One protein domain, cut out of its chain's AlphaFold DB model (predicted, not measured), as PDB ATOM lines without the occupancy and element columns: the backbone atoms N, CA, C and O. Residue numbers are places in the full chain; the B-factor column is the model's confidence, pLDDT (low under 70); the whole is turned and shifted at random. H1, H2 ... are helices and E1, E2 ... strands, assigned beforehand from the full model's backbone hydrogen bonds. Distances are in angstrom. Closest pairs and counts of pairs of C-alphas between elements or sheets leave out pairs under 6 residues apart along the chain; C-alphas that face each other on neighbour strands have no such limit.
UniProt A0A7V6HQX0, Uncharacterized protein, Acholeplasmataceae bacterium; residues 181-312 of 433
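What this domain is: This is residues 181 to 312 of the 433 residues of an uncharacterized protein of Acholeplasmataceae bacterium (UniProt A0A7V6HQX0). Two strongly twisted antiparallel sheets are only partly face to face, like a wedge: they come near each other at E7 and E8 and open toward E2 and E4, where the links 195 to 200 and 225 to 235 cross between the two sides. A single short helix, H1, covers part of the larger sheet on the face away from the smaller one. The printed part has 132 residues, with the named elements E1 E2 E3 E4 H1 E5 E6 E7 E8 E9 E10 along the chain, and its class is mostly strand. The larger sheet runs E4 E3 E10 E9 E6 E7, the smaller E2 E1 E5 E8. The whole is compact, with a radius of gyration of the C-alphas of 15.1 A and spans of 44 by 34 by 23 A.

Where its parts are: Find C-alpha 181 at (29.485, 61.259, 20.877); from there E1 runs to residue 186, 16.3 A, and E2, residues 191 to 194, follows. Next come E3, residues 201 to 207, 16.0 A, and E4, residues 210 to 212. H1, residues 217 to 224, begins at C-alpha (23.348, 52.668, 37.260) and is 10.7 A long. E5 is residues 236 to 241, 16.7 A; E6, residues 251 to 260, is the longest strand by residues, 28.4 A. E7 is residues 269 to 274, E8 residues 279 to 284, and E9 residues 288 to 296, 26.4 A. E10, residues 301 to 307, 20.6 A, ends at C-alpha (20.085, 60.471, 31.056).

How they stand to each other: Start in the larger sheet at the hairpin E9 and E10, with N 292 and O 304 at 2.9 A. On one side of E10 is E3, N 303 and O 204 at 2.8 A, then edge strand E4 in a hairpin with E3, N 205 and O 212 at 2.9 A. Beside E9 is E6, N 257 and O 291 at 2.8 A, then edge strand E7 in a hairpin with E6, N 256 and O 272 at 2.9 A. H1 is on this sheet at a height of 7.7 A, over E10 and only just not over E9, where 2 of its C-alphas fall. On the local plane it stands at 46 degrees to E10, slantwise to the strands; the closest C-alphas, of Ser 221 and Asn 307, are 6.4 A apart. Every O i to N i+4 pair of H1 is within hydrogen-bond range. In the smaller sheet look for the hairpin E1 and E2, N 185 and O 192 at 2.9 A; E1 beside E5, N 184 and O 237 at 2.8 A; and E5 beside E8, N 238 and O 282 at 2.8 A. E5 and E9 are apart.

The domain as a whole: The farthest C-alphas, of Glu 189 and Lys 209, are 49.0 A apart. The printed part has no cut. H1 to E5 is the long link; in it residues 230 to 231 pair, parallel, with residues 310 to 311. The mean pLDDT of the printed part is 83.9; look for values under 70 at residues 188 to 190, 195 to 197, 214 to 215, 225 to 227 and 246 to 247.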
ATOM      1  N   TYR A 181      30.904  60.959  20.964       90.06
ATOM      2  CA  TYR A 181      29.485  61.259  20.877       90.06
ATOM      3  C   TYR A 181      29.217  62.740  20.658       90.06
ATOM      4  O   TYR A 181      30.005  63.596  21.046       90.06
ATOM      5  N   SER A 182      28.065  63.031  20.066       88.88
ATOM      6  CA  SER A 182      27.521  64.380  19.990       88.88
ATOM      7  C   SER A 182      26.007  64.332  20.087       88.88
ATOM      8  O   SER A 182      25.371  63.467  19.485       88.88
ATOM      9  N   VAL A 183      25.417  65.271  20.806       85.75
ATOM     10  CA  VAL A 183      23.971  65.438  20.883       85.75
ATOM     11  C   VAL A 183      23.565  66.477  19.857       85.75
ATOM     12  O   VAL A 183      24.037  67.613  19.866       85.75
ATOM     13  N   VAL A 184      22.683  66.055  18.968       84.06
ATOM     14  CA  VAL A 184      22.109  66.868  17.913       84.06
ATOM     15  C   VAL A 184      20.725  67.303  18.359       84.06
ATOM     16  O   VAL A 184      19.922  66.487  18.815       84.06
ATOM     17  N   HIS A 185      20.429  68.584  18.192       80.38
ATOM     18  CA  HIS A 185      19.068  69.087  18.286       80.38
ATOM     19  C   HIS A 185      18.661  69.715  16.961       80.38
ATOM     20  O   HIS A 185      19.428  70.443  16.318       80.38
ATOM     21  N   ARG A 186      17.438  69.403  16.537       73.50
ATOM     22  CA  ARG A 186      16.879  69.908  15.286       73.50
ATOM     23  C   ARG A 186      16.049  71.148  15.578       73.50
ATOM     24  O   ARG A 186      15.143  71.119  16.404       73.50
ATOM     25  N   MET A 187      16.368  72.240  14.896       71.88
ATOM     26  CA  MET A 187      15.549  73.447  14.848       71.88
ATOM     27  C   MET A 187      14.955  73.581  13.442       71.88
ATOM     28  O   MET A 187      15.520  73.018  12.502       71.88
ATOM     29  N   PRO A 188      13.846  74.324  13.262       62.19
ATOM     30  CA  PRO A 188      13.184  74.447  11.962       62.19
ATOM     31  C   PRO A 188      14.110  74.865  10.807       62.19
ATOM     32  O   PRO A 188      13.876  74.469   9.669       62.19
ATOM     33  N   GLU A 189      15.168  75.630  11.099       65.81
ATOM     34  CA  GLU A 189      16.073  76.209  10.095       65.81
ATOM     35  C   GLU A 189      17.561  75.900  10.344       65.81
ATOM     36  O   GLU A 189      18.414  76.303   9.556       65.81
ATOM     37  N   LEU A 190      17.901  75.181  11.423       66.94
ATOM     38  CA  LEU A 190      19.293  74.918  11.800       66.94
ATOM     39  C   LEU A 190      19.432  73.554  12.492       66.94
ATOM     40  O   LEU A 190      18.595  73.152  13.298       66.94
ATOM     41  N   ILE A 191      20.524  72.850  12.204       70.31
ATOM     42  CA  ILE A 191      20.951  71.670  12.962       70.31
ATOM     43  C   ILE A 191      22.144  72.100  13.803       70.31
ATOM     44  O   ILE A 191      23.130  72.597  13.263       70.31
ATOM     45  N   TYR A 192      22.059  71.909  15.115       73.06
ATOM     46  CA  TYR A 192      23.162  72.200  16.024       73.06
ATOM     47  C   TYR A 192      23.556  70.934  16.778       73.06
ATOM     48  O   TYR A 192      22.706  70.127  17.162       73.06
ATOM     49  N   SER A 193      24.865  70.756  16.946       73.94
ATOM     50  CA  SER A 193      25.482  69.579  17.550       73.94
ATOM     51  C   SER A 193      26.524  70.004  18.583       73.94
ATOM     52  O   SER A 193      27.298  70.927  18.333       73.94
ATOM     53  N   THR A 194      26.545  69.341  19.738       74.25
ATOM     54  CA  THR A 194      27.559  69.524  20.792       74.25
ATOM     55  C   THR A 194      27.657  68.269  21.660       74.25
ATOM     56  O   THR A 194      26.696  67.519  21.817       74.25
ATOM     57  N   ASP A 195      28.819  68.035  22.246       69.62
ATOM     58  CA  ASP A 195      29.131  66.960  23.193       69.62
ATOM     59  C   ASP A 195      28.786  67.292  24.662       69.62
ATOM     60  O   ASP A 195      28.831  66.422  25.530       69.62
ATOM     61  N   SER A 196      28.382  68.531  24.956       67.31
ATOM     62  CA  SER A 196      28.262  69.069  26.323       67.31
ATOM     63  C   SER A 196      26.849  69.072  26.946       67.31
ATOM     64  O   SER A 196      26.636  69.668  28.008       67.31
ATOM     65  N   PHE A 197      25.857  68.426  26.317       67.94
ATOM     66  CA  PHE A 197      24.456  68.433  26.787       67.94
ATOM     67  C   PHE A 197      24.196  67.600  28.046       67.94
ATOM     68  O   PHE A 197      23.351  67.967  28.869       67.94
ATOM     69  N   PHE A 198      24.886  66.470  28.162       71.69
ATOM     70  CA  PHE A 198      24.843  65.577  29.311       71.69
ATOM     71  C   PHE A 198      26.166  64.820  29.410       71.69
ATOM     72  O   PHE A 198      26.807  64.516  28.403       71.69
ATOM     73  N   ALA A 199      26.577  64.517  30.637       78.12
ATOM     74  CA  ALA A 199      27.811  63.792  30.882       78.12
ATOM     75  C   ALA A 199      27.587  62.284  30.688       78.12
ATOM     76  O   ALA A 199      26.847  61.647  31.443       78.12
ATOM     77  N   VAL A 200      28.252  61.701  29.691       86.75
ATOM     78  CA  VAL A 200      28.279  60.247  29.493       86.75
ATOM     79  C   VAL A 200      29.295  59.639  30.450       86.75
ATOM     80  O   VAL A 200      30.471  59.999  30.440       86.75
ATOM     81  N   ASN A 201      28.850  58.704  31.285       87.50
ATOM     82  CA  ASN A 201      29.678  58.139  32.343       87.50
ATOM     83  C   ASN A 201      29.819  56.637  32.219       87.50
ATOM     84  O   ASN A 201      28.872  55.923  31.915       87.50
ATOM     85  N   ARG A 202      31.018  56.147  32.520       89.31
ATOM     86  CA  ARG A 202      31.298  54.717  32.588       89.31
ATOM     87  C   ARG A 202      30.710  54.119  33.869       89.31
ATOM     88  O   ARG A 202      30.936  54.643  34.964       89.31
ATOM     89  N   VAL A 203      30.003  53.007  33.707       87.31
ATOM     90  CA  VAL A 203      29.280  52.296  34.769       87.31
ATOM     91  C   VAL A 203      30.107  51.098  35.220       87.31
ATOM     92  O   VAL A 203      30.846  51.191  36.198       87.31
ATOM     93  N   ASN A 204      30.047  50.014  34.449       90.12
ATOM     94  CA  ASN A 204      30.743  48.765  34.706       90.12
ATOM     95  C   ASN A 204      31.640  48.427  33.525       90.12
ATOM     96  O   ASN A 204      31.372  48.833  32.393       90.12
ATOM     97  N   TYR A 205      32.697  47.672  33.773       91.25
ATOM     98  CA  TYR A 205      33.514  47.124  32.704       91.25
ATOM     99  C   TYR A 205      34.282  45.897  33.164       91.25
ATOM    100  O   TYR A 205      34.609  45.753  34.343       91.25
ATOM    101  N   GLN A 206      34.620  45.070  32.188       90.50
ATOM    102  CA  GLN A 206      35.711  44.118  32.232       90.50
ATOM    103  C   GLN A 206      36.610  44.429  31.035       90.50
ATOM    104  O   GLN A 206      36.152  44.395  29.895       90.50
ATOM    105  N   TRP A 207      37.850  44.825  31.299       85.75
ATOM    106  CA  TRP A 207      38.800  45.209  30.261       85.75
ATOM    107  C   TRP A 207      40.205  44.781  30.654       85.75
ATOM    108  O   TRP A 207      40.707  45.239  31.685       85.75
ATOM    109  N   ASN A 208      40.836  43.928  29.845       75.56
ATOM    110  CA  ASN A 208      42.183  43.406  30.083       75.56
ATOM    111  C   ASN A 208      42.364  42.945  31.545       75.56
ATOM    112  O   ASN A 208      43.178  43.503  32.281       75.56
ATOM    113  N   LYS A 209      41.536  41.985  31.989       72.12
ATOM    114  CA  LYS A 209      41.528  41.384  33.347       72.12
ATOM    115  C   LYS A 209      41.131  42.320  34.501       72.12
ATOM    116  O   LYS A 209      40.849  41.847  35.602       72.12
ATOM    117  N   LYS A 210      41.012  43.632  34.274       77.25
ATOM    118  CA  LYS A 210      40.465  44.578  35.259       77.25
ATOM    119  C   LYS A 210      38.950  44.574  35.187       77.25
ATOM    120  O   LYS A 210      38.383  44.744  34.110       77.25
ATOM    121  N   SER A 211      38.296  44.451  36.335       84.56
ATOM    122  CA  SER A 211      36.843  44.521  36.427       84.56
ATOM    123  C   SER A 211      36.388  45.556  37.450       84.56
ATOM    124  O   SER A 211      36.934  45.676  38.547       84.56
ATOM    125  N   ILE A 212      35.365  46.318  37.075       83.81
ATOM    126  CA  ILE A 212      34.546  47.106  37.994       83.81
ATOM    127  C   ILE A 212      33.099  46.748  37.685       83.81
ATOM    128  O   ILE A 212      32.597  47.060  36.609       83.81
ATOM    129  N   THR A 213      32.440  46.089  38.633       74.69
ATOM    130  CA  THR A 213      31.053  45.605  38.509       74.69
ATOM    131  C   THR A 213      30.137  46.164  39.600       74.69
ATOM    132  O   THR A 213      29.023  45.690  39.793       74.69
ATOM    133  N   THR A 214      30.610  47.163  40.346       63.41
ATOM    134  CA  THR A 214      29.995  47.630  41.595       63.41
ATOM    135  C   THR A 214      29.213  48.933  41.466       63.41
ATOM    136  O   THR A 214      28.750  49.448  42.485       63.41
ATOM    137  N   ARG A 215      29.066  49.513  40.266       65.81
ATOM    138  CA  ARG A 215      28.394  50.811  40.144       65.81
ATOM    139  C   ARG A 215      26.917  50.653  39.815       65.81
ATOM    140  O   ARG A 215      26.549  50.204  38.733       65.81
ATOM    141  N   ASP A 216      26.088  51.085  40.758       76.50
ATOM    142  CA  ASP A 216      24.652  51.230  40.566       76.50
ATOM    143  C   ASP A 216      24.368  52.300  39.495       76.50
ATOM    144  O   ASP A 216      24.714  53.480  39.642       76.50
ATOM    145  N   LEU A 217      23.742  51.853  38.404       76.88
ATOM    146  CA  LEU A 217      23.348  52.668  37.260       76.88
ATOM    147  C   LEU A 217      22.453  53.838  37.688       76.88
ATOM    148  O   LEU A 217      22.632  54.953  37.189       76.88
ATOM    149  N   TYR A 218      21.532  53.600  38.628       73.56
ATOM    150  CA  TYR A 218      20.635  54.630  39.134       73.56
ATOM    151  C   TYR A 218      21.411  55.679  39.922       73.56
ATOM    152  O   TYR A 218      21.311  56.867  39.619       73.56
ATOM    153  N   THR A 219      22.252  55.252  40.868       78.94
ATOM    154  CA  THR A 219      23.104  56.161  41.645       78.94
ATOM    155  C   THR A 219      23.960  57.047  40.735       78.94
ATOM    156  O   THR A 219      23.959  58.266  40.914       78.94
ATOM    157  N   ILE A 220      24.629  56.484  39.717       79.62
ATOM    158  CA  ILE A 220      25.399  57.287  38.748       79.62
ATOM    159  C   ILE A 220      24.483  58.279  38.035       79.62
ATOM    160  O   ILE A 220      24.771  59.472  38.023       79.62
ATOM    161  N   SER A 221      23.363  57.815  37.477       78.00
ATOM    162  CA  SER A 221      22.434  58.693  36.765       78.00
ATOM    163  C   SER A 221      21.879  59.809  37.656       78.00
ATOM    164  O   SER A 221      21.698  60.934  37.193       78.00
ATOM    165  N   SER A 222      21.638  59.528  38.937       76.12
ATOM    166  CA  SER A 222      21.127  60.500  39.902       76.12
ATOM    167  C   SER A 222      22.091  61.668  40.116       76.12
ATOM    168  O   SER A 222      21.646  62.811  40.223       76.12
ATOM    169  N   VAL A 223      23.403  61.406  40.091       77.31
ATOM    170  CA  VAL A 223      24.449  62.436  40.158       77.31
ATOM    171  C   VAL A 223      24.444  63.279  38.879       77.31
ATOM    172  O   VAL A 223      24.462  64.505  38.946       77.31
ATOM    173  N   LEU A 224      24.305  62.636  37.717       73.06
ATOM    174  CA  LEU A 224      24.286  63.297  36.402       73.06
ATOM    175  C   LEU A 224      23.061  64.178  36.163       73.06
ATOM    176  O   LEU A 224      23.074  65.051  35.293       73.06
ATOM    177  N   ASN A 225      21.992  63.975  36.931       67.88
ATOM    178  CA  ASN A 225      20.781  64.784  36.830       67.88
ATOM    179  C   ASN A 225      21.035  66.283  37.054       67.88
ATOM    180  O   ASN A 225      20.234  67.091  36.588       67.88
ATOM    181  N   GLN A 226      22.098  66.665  37.769       63.88
ATOM    182  CA  GLN A 226      22.415  68.077  38.013       63.88
ATOM    183  C   GLN A 226      22.974  68.785  36.767       63.88
ATOM    184  O   GLN A 226      22.775  69.989  36.610       63.88
ATOM    185  N   ASP A 227      23.577  68.034  35.844       66.44
ATOM    186  CA  ASP A 227      24.312  68.590  34.704       66.44
ATOM    187  C   ASP A 227      23.498  68.623  33.403       66.44
ATOM    188  O   ASP A 227      23.940  69.183  32.398       66.44
ATOM    189  N   THR A 228      22.294  68.044  33.401       72.69
ATOM    190  CA  THR A 228      21.498  67.893  32.175       72.69
ATOM    191  C   THR A 228      20.849  69.215  31.759       72.69
ATOM    192  O   THR A 228      20.255  69.927  32.574       72.69
ATOM    193  N   LYS A 229      20.949  69.552  30.468       78.56
ATOM    194  CA  LYS A 229      20.501  70.838  29.890       78.56
ATOM    195  C   LYS A 229      19.388  70.690  28.838       78.56
ATOM    196  O   LYS A 229      19.209  71.575  28.008       78.56
ATOM    197  N   LEU A 230      18.643  69.585  28.850       84.75
ATOM    198  CA  LEU A 230      17.575  69.337  27.877       84.75
ATOM    199  C   LEU A 230      16.285  70.073  28.255       84.75
ATOM    200  O   LEU A 230      15.944  70.182  29.433       84.75
ATOM    201  N   LEU A 231      15.550  70.547  27.254       85.19
ATOM    202  CA  LEU A 231      14.266  71.228  27.407       85.19
ATOM    203  C   LEU A 231      13.162  70.405  26.750       85.19
ATOM    204  O   LEU A 231      13.352  69.848  25.673       85.19
ATOM    205  N   ALA A 232      11.990  70.348  27.381       82.12
ATOM    206  CA  ALA A 232      10.884  69.503  26.924       82.12
ATOM    207  C   ALA A 232      10.334  69.873  25.532       82.12
ATOM    208  O   ALA A 232       9.639  69.074  24.913       82.12
ATOM    209  N   SER A 233      10.617  71.085  25.050       76.31
ATOM    210  CA  SER A 233      10.121  71.618  23.779       76.31
ATOM    211  C   SER A 233      10.958  71.232  22.554       76.31
ATOM    212  O   SER A 233      10.617  71.659  21.451       76.31
ATOM    213  N   ALA A 234      12.039  70.463  22.718       80.38
ATOM    214  CA  ALA A 234      12.928  70.088  21.621       80.38
ATOM    215  C   ALA A 234      13.035  68.577  21.409       80.38
ATOM    216  O   ALA A 234      12.948  67.776  22.339       80.38
ATOM    217  N   GLU A 235      13.281  68.223  20.151       85.88
ATOM    218  CA  GLU A 235      13.659  66.880  19.732       85.88
ATOM    219  C   GLU A 235      15.184  66.760  19.738       85.88
ATOM    220  O   GLU A 235      15.901  67.603  19.183       85.88
ATOM    221  N   TYR A 236      15.671  65.691  20.361       87.75
ATOM    222  CA  TYR A 236      17.091  65.412  20.504       87.75
ATOM    223  C   TYR A 236      17.424  64.064  19.881       87.75
ATOM    224  O   TYR A 236      16.658  63.110  19.990       87.75
ATOM    225  N   SER A 237      18.607  63.972  19.289       91.81
ATOM    226  CA  SER A 237      19.208  62.707  18.880       91.81
ATOM    227  C   SER A 237      20.663  62.652  19.336       91.81
ATOM    228  O   SER A 237      21.335  63.678  19.404       91.81
ATOM    229  N   MET A 238      21.178  61.465  19.626       92.12
ATOM    230  CA  MET A 238      22.587  61.237  19.922       92.12
ATOM    231  C   MET A 238      23.259  60.573  18.732       92.12
ATOM    232  O   MET A 238      22.820  59.517  18.284       92.12
ATOM    233  N   SER A 239      24.347  61.170  18.265       92.62
ATOM    234  CA  SER A 239      25.276  60.533  17.346       92.62
ATOM    235  C   SER A 239      26.387  59.865  18.146       92.62
ATOM    236  O   SER A 239      27.028  60.520  18.967       92.62
ATOM    237  N   LEU A 240      26.606  58.572  17.924       92.12
ATOM    238  CA  LEU A 240      27.708  57.795  18.491       92.12
ATOM    239  C   LEU A 240      28.624  57.333  17.363       92.12
ATOM    240  O   LEU A 240      28.145  56.833  16.344       92.12
ATOM    241  N   SER A 241      29.937  57.427  17.557       90.06
ATOM    242  CA  SER A 241      30.930  56.992  16.571       90.06
ATOM    243  C   SER A 241      32.086  56.226  17.209       90.06
ATOM    244  O   SER A 241      32.452  56.452  18.362       90.06
ATOM    245  N   THR A 242      32.666  55.312  16.432       86.12
ATOM    246  CA  THR A 242      33.853  54.527  16.810       86.12
ATOM    247  C   THR A 242      35.130  55.083  16.173       86.12
ATOM    248  O   THR A 242      36.115  54.362  16.046       86.12
ATOM    249  N   TRP A 243      35.125  56.331  15.689       78.44
ATOM    250  CA  TRP A 243      36.274  56.914  14.977       78.44
ATOM    251  C   TRP A 243      37.529  57.012  15.843       78.44
ATOM    252  O   TRP A 243      38.639  56.931  15.334       78.44
ATOM    253  N   ASN A 244      37.345  57.136  17.153       72.25
ATOM    254  CA  ASN A 244      38.404  57.133  18.153       72.25
ATOM    255  C   ASN A 244      38.846  55.715  18.571       72.25
ATOM    256  O   ASN A 244      39.619  55.577  19.515       72.25
ATOM    257  N   TYR A 245      38.353  54.661  17.910       72.06
ATOM    258  CA  TYR A 245      38.655  53.274  18.251       72.06
ATOM    259  C   TYR A 245      39.299  52.531  17.074       72.06
ATOM    260  O   TYR A 245      38.640  52.163  16.101       72.06
ATOM    261  N   GLY A 246      40.603  52.268  17.192       66.31
ATOM    262  CA  GLY A 246      41.403  51.637  16.136       66.31
ATOM    263  C   GLY A 246      41.305  50.109  16.035       66.31
ATOM    264  O   GLY A 246      41.856  49.544  15.099       66.31
ATOM    265  N   LYS A 247      40.625  49.418  16.965       69.88
ATOM    266  CA  LYS A 247      40.693  47.942  17.112       69.88
ATOM    267  C   LYS A 247      39.405  47.216  16.729       69.88
ATOM    268  O   LYS A 247      38.837  46.441  17.506       69.88
ATOM    269  N   LYS A 248      38.912  47.473  15.515       74.81
ATOM    270  CA  LYS A 248      37.664  46.895  14.972       74.81
ATOM    271  C   LYS A 248      37.566  45.380  15.140       74.81
ATOM    272  O   LYS A 248      36.487  44.841  15.359       74.81
ATOM    273  N   GLU A 249      38.684  44.693  15.015       71.75
ATOM    274  CA  GLU A 249      38.800  43.247  15.081       71.75
ATOM    275  C   GLU A 249      38.492  42.661  16.460       71.75
ATOM    276  O   GLU A 249      38.119  41.490  16.514       71.75
ATOM    277  N   LYS A 250      38.618  43.430  17.550       77.25
ATOM    278  CA  LYS A 250      38.233  42.983  18.898       77.25
ATOM    279  C   LYS A 250      36.750  43.196  19.183       77.25
ATOM    280  O   LYS A 250      36.197  42.499  20.027       77.25
ATOM    281  N   PHE A 251      36.119  44.148  18.502       85.69
ATOM    282  CA  PHE A 251      34.728  44.517  18.726       85.69
ATOM    283  C   PHE A 251      33.769  43.439  18.209       85.69
ATOM    284  O   PHE A 251      33.859  43.006  17.058       85.69
ATOM    285  N   THR A 252      32.809  43.057  19.046       89.38
ATOM    286  CA  THR A 252      31.793  42.054  18.713       89.38
ATOM    287  C   THR A 252      30.425  42.703  18.557       89.38
ATOM    288  O   THR A 252      29.782  42.547  17.518       89.38
ATOM    289  N   GLU A 253      29.973  43.437  19.575       94.75
ATOM    290  CA  GLU A 253      28.596  43.923  19.642       94.75
ATOM    291  C   GLU A 253      28.489  45.247  20.406       94.75
ATOM    292  O   GLU A 253      29.167  45.471  21.407       94.75
ATOM    293  N   PHE A 254      27.584  46.101  19.939       95.50
ATOM    294  CA  PHE A 254      27.023  47.226  20.669       95.50
ATOM    295  C   PHE A 254      25.559  46.949  20.970       95.50
ATOM    296  O   PHE A 254      24.800  46.559  20.078       95.50
ATOM    297  N   LYS A 255      25.155  47.222  22.206       97.00
ATOM    298  CA  LYS A 255      23.757  47.215  22.634       97.00
ATOM    299  C   LYS A 255      23.432  48.508  23.364       97.00
ATOM    300  O   LYS A 255      24.245  48.984  24.149       97.00
ATOM    301  N   LEU A 256      22.245  49.043  23.122       96.62
ATOM    302  CA  LEU A 256      21.701  50.213  23.800       96.62
ATOM    303  C   LEU A 256      20.346  49.861  24.397       96.62
ATOM    304  O   LEU A 256      19.454  49.394  23.686       96.62
ATOM    305  N   TRP A 257      20.184  50.167  25.674       96.06
ATOM    306  CA  TRP A 257      18.946  50.036  26.419       96.06
ATOM    307  C   TRP A 257      18.481  51.395  26.914       96.06
ATOM    308  O   TRP A 257      19.294  52.279  27.189       96.06
ATOM    309  N   SER A 258      17.171  51.537  27.055       95.31
ATOM    310  CA  SER A 258      16.528  52.663  27.723       95.31
ATOM    311  C   SER A 258      15.716  52.169  28.913       95.31
ATOM    312  O   SER A 258      15.041  51.144  28.806       95.31
ATOM    313  N   TYR A 259      15.719  52.945  29.987       93.00
ATOM    314  CA  TYR A 259      14.937  52.754  31.204       93.00
ATOM    315  C   TYR A 259      14.142  54.026  31.485       93.00
ATOM    316  O   TYR A 259      14.556  55.126  31.095       93.00
ATOM    317  N   ASP A 260      13.025  53.898  32.191       90.44
ATOM    318  CA  ASP A 260      12.357  55.073  32.745       90.44
ATOM    319  C   ASP A 260      13.223  55.715  33.834       90.44
ATOM    320  O   ASP A 260      13.878  55.030  34.621       90.44
ATOM    321  N   LEU A 261      13.230  57.049  33.887       85.19
ATOM    322  CA  LEU A 261      13.959  57.805  34.906       85.19
ATOM    323  C   LEU A 261      13.235  57.716  36.266       85.19
ATOM    324  O   LEU A 261      12.543  58.647  36.677       85.19
ATOM    325  N   ASN A 262      13.383  56.583  36.954       80.69
ATOM    326  CA  ASN A 262      12.900  56.339  38.316       80.69
ATOM    327  C   ASN A 262      13.879  55.471  39.125       80.69
ATOM    328  O   ASN A 262      14.794  54.873  38.563       80.69
ATOM    329  N   GLU A 263      13.684  55.433  40.449       71.62
ATOM    330  CA  GLU A 263      14.561  54.740  41.413       71.62
ATOM    331  C   GLU A 263      14.736  53.246  41.138       71.62
ATOM    332  O   GLU A 263      15.789  52.689  41.429       71.62
ATOM    333  N   GLU A 264      13.735  52.599  40.547       77.81
ATOM    334  CA  GLU A 264      13.731  51.150  40.341       77.81
ATOM    335  C   GLU A 264      14.225  50.727  38.948       77.81
ATOM    336  O   GLU A 264      14.223  49.534  38.654       77.81
ATOM    337  N   LEU A 265      14.644  51.672  38.087       77.94
ATOM    338  CA  LEU A 265      15.062  51.409  36.698       77.94
ATOM    339  C   LEU A 265      14.076  50.484  35.966       77.94
ATOM    340  O   LEU A 265      14.431  49.439  35.421       77.94
ATOM    341  N   SER A 266      12.800  50.858  35.986       79.25
ATOM    342  CA  SER A 266      11.740  50.060  35.366       79.25
ATOM    343  C   SER A 266      11.650  50.270  33.848       79.25
ATOM    344  O   SER A 266      12.235  51.195  33.278       79.25
ATOM    345  N   ASN A 267      10.884  49.391  33.190       85.06
ATOM    346  CA  ASN A 267      10.586  49.450  31.755       85.06
ATOM    347  C   ASN A 267      11.830  49.409  30.852       85.06
ATOM    348  O   ASN A 267      11.907  50.131  29.856       85.06
ATOM    349  N   GLU A 268      12.786  48.534  31.182       93.06
ATOM    350  CA  GLU A 268      13.924  48.238  30.311       93.06
ATOM    351  C   GLU A 268      13.454  47.882  28.896       93.06
ATOM    352  O   GLU A 268      12.642  46.977  28.683       93.06
ATOM    353  N   LYS A 269      14.013  48.580  27.911       95.50
ATOM    354  CA  LYS A 269      13.752  48.353  26.493       95.50
ATOM    355  C   LYS A 269      15.064  48.364  25.729       95.50
ATOM    356  O   LYS A 269      15.800  49.348  25.770       95.50
ATOM    357  N   LEU A 270      15.333  47.293  24.985       96.50
ATOM    358  CA  LEU A 270      16.416  47.277  24.006       96.50
ATOM    359  C   LEU A 270      16.055  48.230  22.858       96.50
ATOM    360  O   LEU A 270      15.075  48.014  22.145       96.50
ATOM    361  N   VAL A 271      16.848  49.284  22.695       95.81
ATOM    362  CA  VAL A 271      16.670  50.310  21.659       95.81
ATOM    363  C   VAL A 271      17.368  49.884  20.372       95.81
ATOM    364  O   VAL A 271      16.803  50.004  19.286       95.81
ATOM    365  N   LEU A 272      18.596  49.374  20.484       95.94
ATOM    366  CA  LEU A 272      19.426  49.016  19.338       95.94
ATOM    367  C   LEU A 272      20.421  47.909  19.705       95.94
ATOM    368  O   LEU A 272      21.002  47.924  20.787       95.94
ATOM    369  N   SER A 273      20.659  46.986  18.771       96.56
ATOM    370  CA  SER A 273      21.811  46.080  18.773       96.56
ATOM    371  C   SER A 273      22.465  46.109  17.393       96.56
ATOM    372  O   SER A 273      21.774  46.090  16.369       96.56
ATOM    373  N   LYS A 274      23.794  46.197  17.361       93.38
ATOM    374  CA  LYS A 274      24.584  46.188  16.126       93.38
ATOM    375  C   LYS A 274      25.951  45.548  16.339       93.38
ATOM    376  O   LYS A 274      26.538  45.649  17.408       93.38
ATOM    377  N   GLY A 275      26.488  44.965  15.266       91.44
ATOM    378  CA  GLY A 275      27.928  44.734  15.134       91.44
ATOM    379  C   GLY A 275      28.677  46.050  14.890       91.44
ATOM    380  O   GLY A 275      28.188  47.125  15.225       91.44
ATOM    381  N   TRP A 276      29.867  45.985  14.291       88.81
ATOM    382  CA  TRP A 276      30.672  47.181  14.020       88.81
ATOM    383  C   TRP A 276      29.900  48.273  13.258       88.81
ATOM    384  O   TRP A 276      29.208  47.990  12.275       88.81
ATOM    385  N   PHE A 277      30.086  49.532  13.653       91.56
ATOM    386  CA  PHE A 277      29.534  50.712  12.985       91.56
ATOM    387  C   PHE A 277      30.565  51.837  12.995       91.56
ATOM    388  O   PHE A 277      31.325  51.943  13.940       91.56
ATOM    389  N   SER A 278      30.590  52.682  11.963       89.38
ATOM    390  CA  SER A 278      31.395  53.913  11.984       89.38
ATOM    391  C   SER A 278      30.692  55.024  12.760       89.38
ATOM    392  O   SER A 278      31.321  55.729  13.541       89.38
ATOM    393  N   GLN A 279      29.383  55.155  12.541       92.94
ATOM    394  CA  GLN A 279      28.506  56.110  13.199       92.94
ATOM    395  C   GLN A 279      27.078  55.551  13.242       92.94
ATOM    396  O   GLN A 279      26.657  54.831  12.329       92.94
ATOM    397  N   ILE A 280      26.349  55.875  14.304       94.00
ATOM    398  CA  ILE A 280      24.914  55.638  14.455       94.00
ATOM    399  C   ILE A 280      24.268  56.876  15.065       94.00
ATOM    400  O   ILE A 280      24.857  57.504  15.940       94.00
ATOM    401  N   ASP A 281      23.051  57.184  14.628       93.19
ATOM    402  CA  ASP A 281      22.228  58.241  15.205       93.19
ATOM    403  C   ASP A 281      21.013  57.604  15.883       93.19
ATOM    404  O   ASP A 281      20.406  56.673  15.345       93.19
ATOM    405  N   ILE A 282      20.701  58.067  17.089       93.62
ATOM    406  CA  ILE A 282      19.654  57.523  17.951       93.62
ATOM    407  C   ILE A 282      18.757  58.672  18.390       93.62
ATOM    408  O   ILE A 282      19.233  59.593  19.051       93.62
ATOM    409  N   ASP A 283      17.468  58.606  18.081       93.88
ATOM    410  CA  ASP A 283      16.498  59.563  18.611       93.88
ATOM    411  C   ASP A 283      16.308  59.345  20.117       93.88
ATOM    412  O   ASP A 283      16.192  58.212  20.593       93.88
ATOM    413  N   LEU A 284      16.306  60.438  20.877       92.25
ATOM    414  CA  LEU A 284      16.255  60.412  22.331       92.25
ATOM    415  C   LEU A 284      14.856  60.758  22.833       92.25
ATOM    416  O   LEU A 284      14.368  61.876  22.676       92.25
ATOM    417  N   GLU A 285      14.242  59.812  23.534       92.50
ATOM    418  CA  GLU A 285      13.056  60.074  24.347       92.50
ATOM    419  C   GLU A 285      13.431  60.887  25.609       92.50
ATOM    420  O   GLU A 285      14.453  60.587  26.243       92.50
ATOM    421  N   PRO A 286      12.627  61.893  26.009       89.81
ATOM    422  CA  PRO A 286      12.858  62.672  27.223       89.81
ATOM    423  C   PRO A 286      12.600  61.847  28.493       89.81
ATOM    424  O   PRO A 286      11.774  60.937  28.503       89.81
ATOM    425  N   ASN A 287      13.260  62.217  29.595       89.19
ATOM    426  CA  ASN A 287      13.129  61.587  30.918       89.19
ATOM    427  C   ASN A 287      13.396  60.073  30.923       89.19
ATOM    428  O   ASN A 287      12.696  59.305  31.586       89.19
ATOM    429  N   LYS A 288      14.437  59.653  30.206       92.31
ATOM    430  CA  LYS A 288      14.947  58.282  30.215       92.31
ATOM    431  C   LYS A 288      16.357  58.223  30.781       92.31
ATOM    432  O   LYS A 288      17.080  59.221  30.791       92.31
ATOM    433  N   ILE A 289      16.756  57.029  31.198       92.44
ATOM    434  CA  ILE A 289      18.160  56.650  31.378       92.44
ATOM    435  C   ILE A 289      18.522  55.745  30.209       92.44
ATOM    436  O   ILE A 289      17.812  54.782  29.933       92.44
ATOM    437  N   TYR A 290      19.622  56.038  29.532       93.31
ATOM    438  CA  TYR A 290      20.172  55.186  28.489       93.31
ATOM    439  C   TYR A 290      21.438  54.524  28.997       93.31
ATOM    440  O   TYR A 290      22.320  55.194  29.530       93.31
ATOM    441  N   MET A 291      21.549  53.219  28.780       93.56
ATOM    442  CA  MET A 291      22.775  52.467  29.005       93.56
ATOM    443  C   MET A 291      23.210  51.861  27.682       93.56
ATOM    444  O   MET A 291      22.408  51.195  27.033       93.56
ATOM    445  N   TYR A 292      24.469  52.038  27.291       94.69
ATOM    446  CA  TYR A 292      25.033  51.262  26.192       94.69
ATOM    447  C   TYR A 292      26.203  50.405  26.645       94.69
ATOM    448  O   TYR A 292      26.975  50.795  27.519       94.69
ATOM    449  N   GLN A 293      26.335  49.238  26.024       95.00
ATOM    450  CA  GLN A 293      27.411  48.288  26.249       95.00
ATOM    451  C   GLN A 293      28.160  48.027  24.950       95.00
ATOM    452  O   GLN A 293      27.549  47.766  23.914       95.00
ATOM    453  N   LEU A 294      29.484  48.043  25.048       94.00
ATOM    454  CA  LEU A 294      30.406  47.513  24.052       94.00
ATOM    455  C   LEU A 294      30.867  46.137  24.528       94.00
ATOM    456  O   LEU A 294      31.255  46.008  25.689       94.00
ATOM    457  N   THR A 295      30.841  45.132  23.661       93.50
ATOM    458  CA  THR A 295      31.298  43.765  23.949       93.50
ATOM    459  C   THR A 295      32.374  43.345  22.956       93.50
ATOM    460  O   THR A 295      32.293  43.669  21.767       93.50
ATOM    461  N   PHE A 296      33.365  42.601  23.445       88.62
ATOM    462  CA  PHE A 296      34.571  42.227  22.713       88.62
ATOM    463  C   PHE A 296      34.772  40.703  22.680       88.62
ATOM    464  O   PHE A 296      34.114  39.959  23.407       88.62
ATOM    465  N   LYS A 297      35.642  40.225  21.785       80.88
ATOM    466  CA  LYS A 297      35.842  38.786  21.510       80.88
ATOM    467  C   LYS A 297      36.268  37.961  22.725       80.88
ATOM    468  O   LYS A 297      35.858  36.812  22.829       80.88
ATOM    469  N   ASP A 298      37.020  38.558  23.642       78.50
ATOM    470  CA  ASP A 298      37.609  37.862  24.791       78.50
ATOM    471  C   ASP A 298      36.689  37.894  26.035       78.50
ATOM    472  O   ASP A 298      37.127  37.665  27.157       78.50
ATOM    473  N   GLY A 299      35.402  38.220  25.852       84.81
ATOM    474  CA  GLY A 299      34.424  38.365  26.941       84.81
ATOM    475  C   GLY A 299      34.473  39.720  27.654       84.81
ATOM    476  O   GLY A 299      33.585  40.027  28.450       84.81
ATOM    477  N   ASP A 300      35.461  40.552  27.327       89.19
ATOM    478  CA  ASP A 300      35.545  41.934  27.783       89.19
ATOM    479  C   ASP A 300      34.302  42.737  27.374       89.19
ATOM    480  O   ASP A 300      33.680  42.521  26.323       89.19
ATOM    481  N   PHE A 301      33.953  43.710  28.210       92.88
ATOM    482  CA  PHE A 301      32.853  44.625  27.958       92.88
ATOM    483  C   PHE A 301      33.051  45.963  28.667       92.88
ATOM    484  O   PHE A 301      33.724  46.062  29.690       92.88
ATOM    485  N   VAL A 302      32.394  47.003  28.163       92.62
ATOM    486  CA  VAL A 302      32.337  48.309  28.827       92.62
ATOM    487  C   VAL A 302      30.927  48.862  28.717       92.62
ATOM    488  O   VAL A 302      30.364  48.908  27.626       92.62
ATOM    489  N   GLN A 303      30.366  49.289  29.843       93.50
ATOM    490  CA  GLN A 303      29.055  49.913  29.944       93.50
ATOM    491  C   GLN A 303      29.180  51.404  30.248       93.50
ATOM    492  O   GLN A 303      29.968  51.830  31.100       93.50
ATOM    493  N   TYR A 304      28.335  52.185  29.594       92.25
ATOM    494  CA  TYR A 304      28.204  53.621  29.774       92.25
ATOM    495  C   TYR A 304      26.745  53.988  29.995       92.25
ATOM    496  O   TYR A 304      25.850  53.288  29.527       92.25
ATOM    497  N   THR A 305      26.516  55.103  30.680       91.81
ATOM    498  CA  THR A 305      25.191  55.644  30.954       91.81
ATOM    499  C   THR A 305      25.130  57.143  30.744       91.81
ATOM    500  O   THR A 305      26.117  57.858  30.936       91.81
ATOM    501  N   PHE A 306      23.946  57.606  30.379       90.88
ATOM    502  CA  PHE A 306      23.547  59.003  30.392       90.88
ATOM    503  C   PHE A 306      22.034  59.082  30.605       90.88
ATOM    504  O   PHE A 306      21.322  58.089  30.460       90.88
ATOM    505  N   ASN A 307      21.522  60.261  30.940       90.44
ATOM    506  CA  ASN A 307      20.085  60.471  31.056       90.44
ATOM    507  C   ASN A 307      19.629  61.649  30.206       90.44
ATOM    508  O   ASN A 307      20.411  62.524  29.836       90.44
ATOM    509  N   THR A 308      18.340  61.643  29.901       90.69
ATOM    510  CA  THR A 308      17.679  62.658  29.086       90.69
ATOM    511  C   THR A 308      16.658  63.439  29.900       90.69
ATOM    512  O   THR A 308      15.599  63.819  29.393       90.69
ATOM    513  N   ARG A 309      16.941  63.669  31.189       88.44
ATOM    514  CA  ARG A 309      16.065  64.458  32.052       88.44
ATOM    515  C   ARG A 309      15.843  65.838  31.443       88.44
ATOM    516  O   ARG A 309      16.794  66.573  31.188       88.44
ATOM    517  N   VAL A 310      14.585  66.212  31.253       87.25
ATOM    518  CA  VAL A 310      14.252  67.554  30.772       87.25
ATOM    519  C   VAL A 310      14.017  68.499  31.942       87.25
ATOM    520  O   VAL A 310      13.457  68.124  32.976       87.25
ATOM    521  N   LYS A 311      14.443  69.749  31.775       85.19
ATOM    522  CA  LYS A 311      14.067  70.849  32.659       85.19
ATOM    523  C   LYS A 311      12.639  71.291  32.355       85.19
ATOM    524  O   LYS A 311      12.172  71.203  31.220       85.19
ATOM    525  N   THR A 312      11.959  71.774  33.390       82.38
ATOM    526  CA  THR A 312      10.612  72.354  33.287       82.38
ATOM    527  C   THR A 312      10.626  73.798  32.798       82.38
ATOM    528  O   THR A 312       9.575  74.329  32.450       82.38
TER     529      THR A 312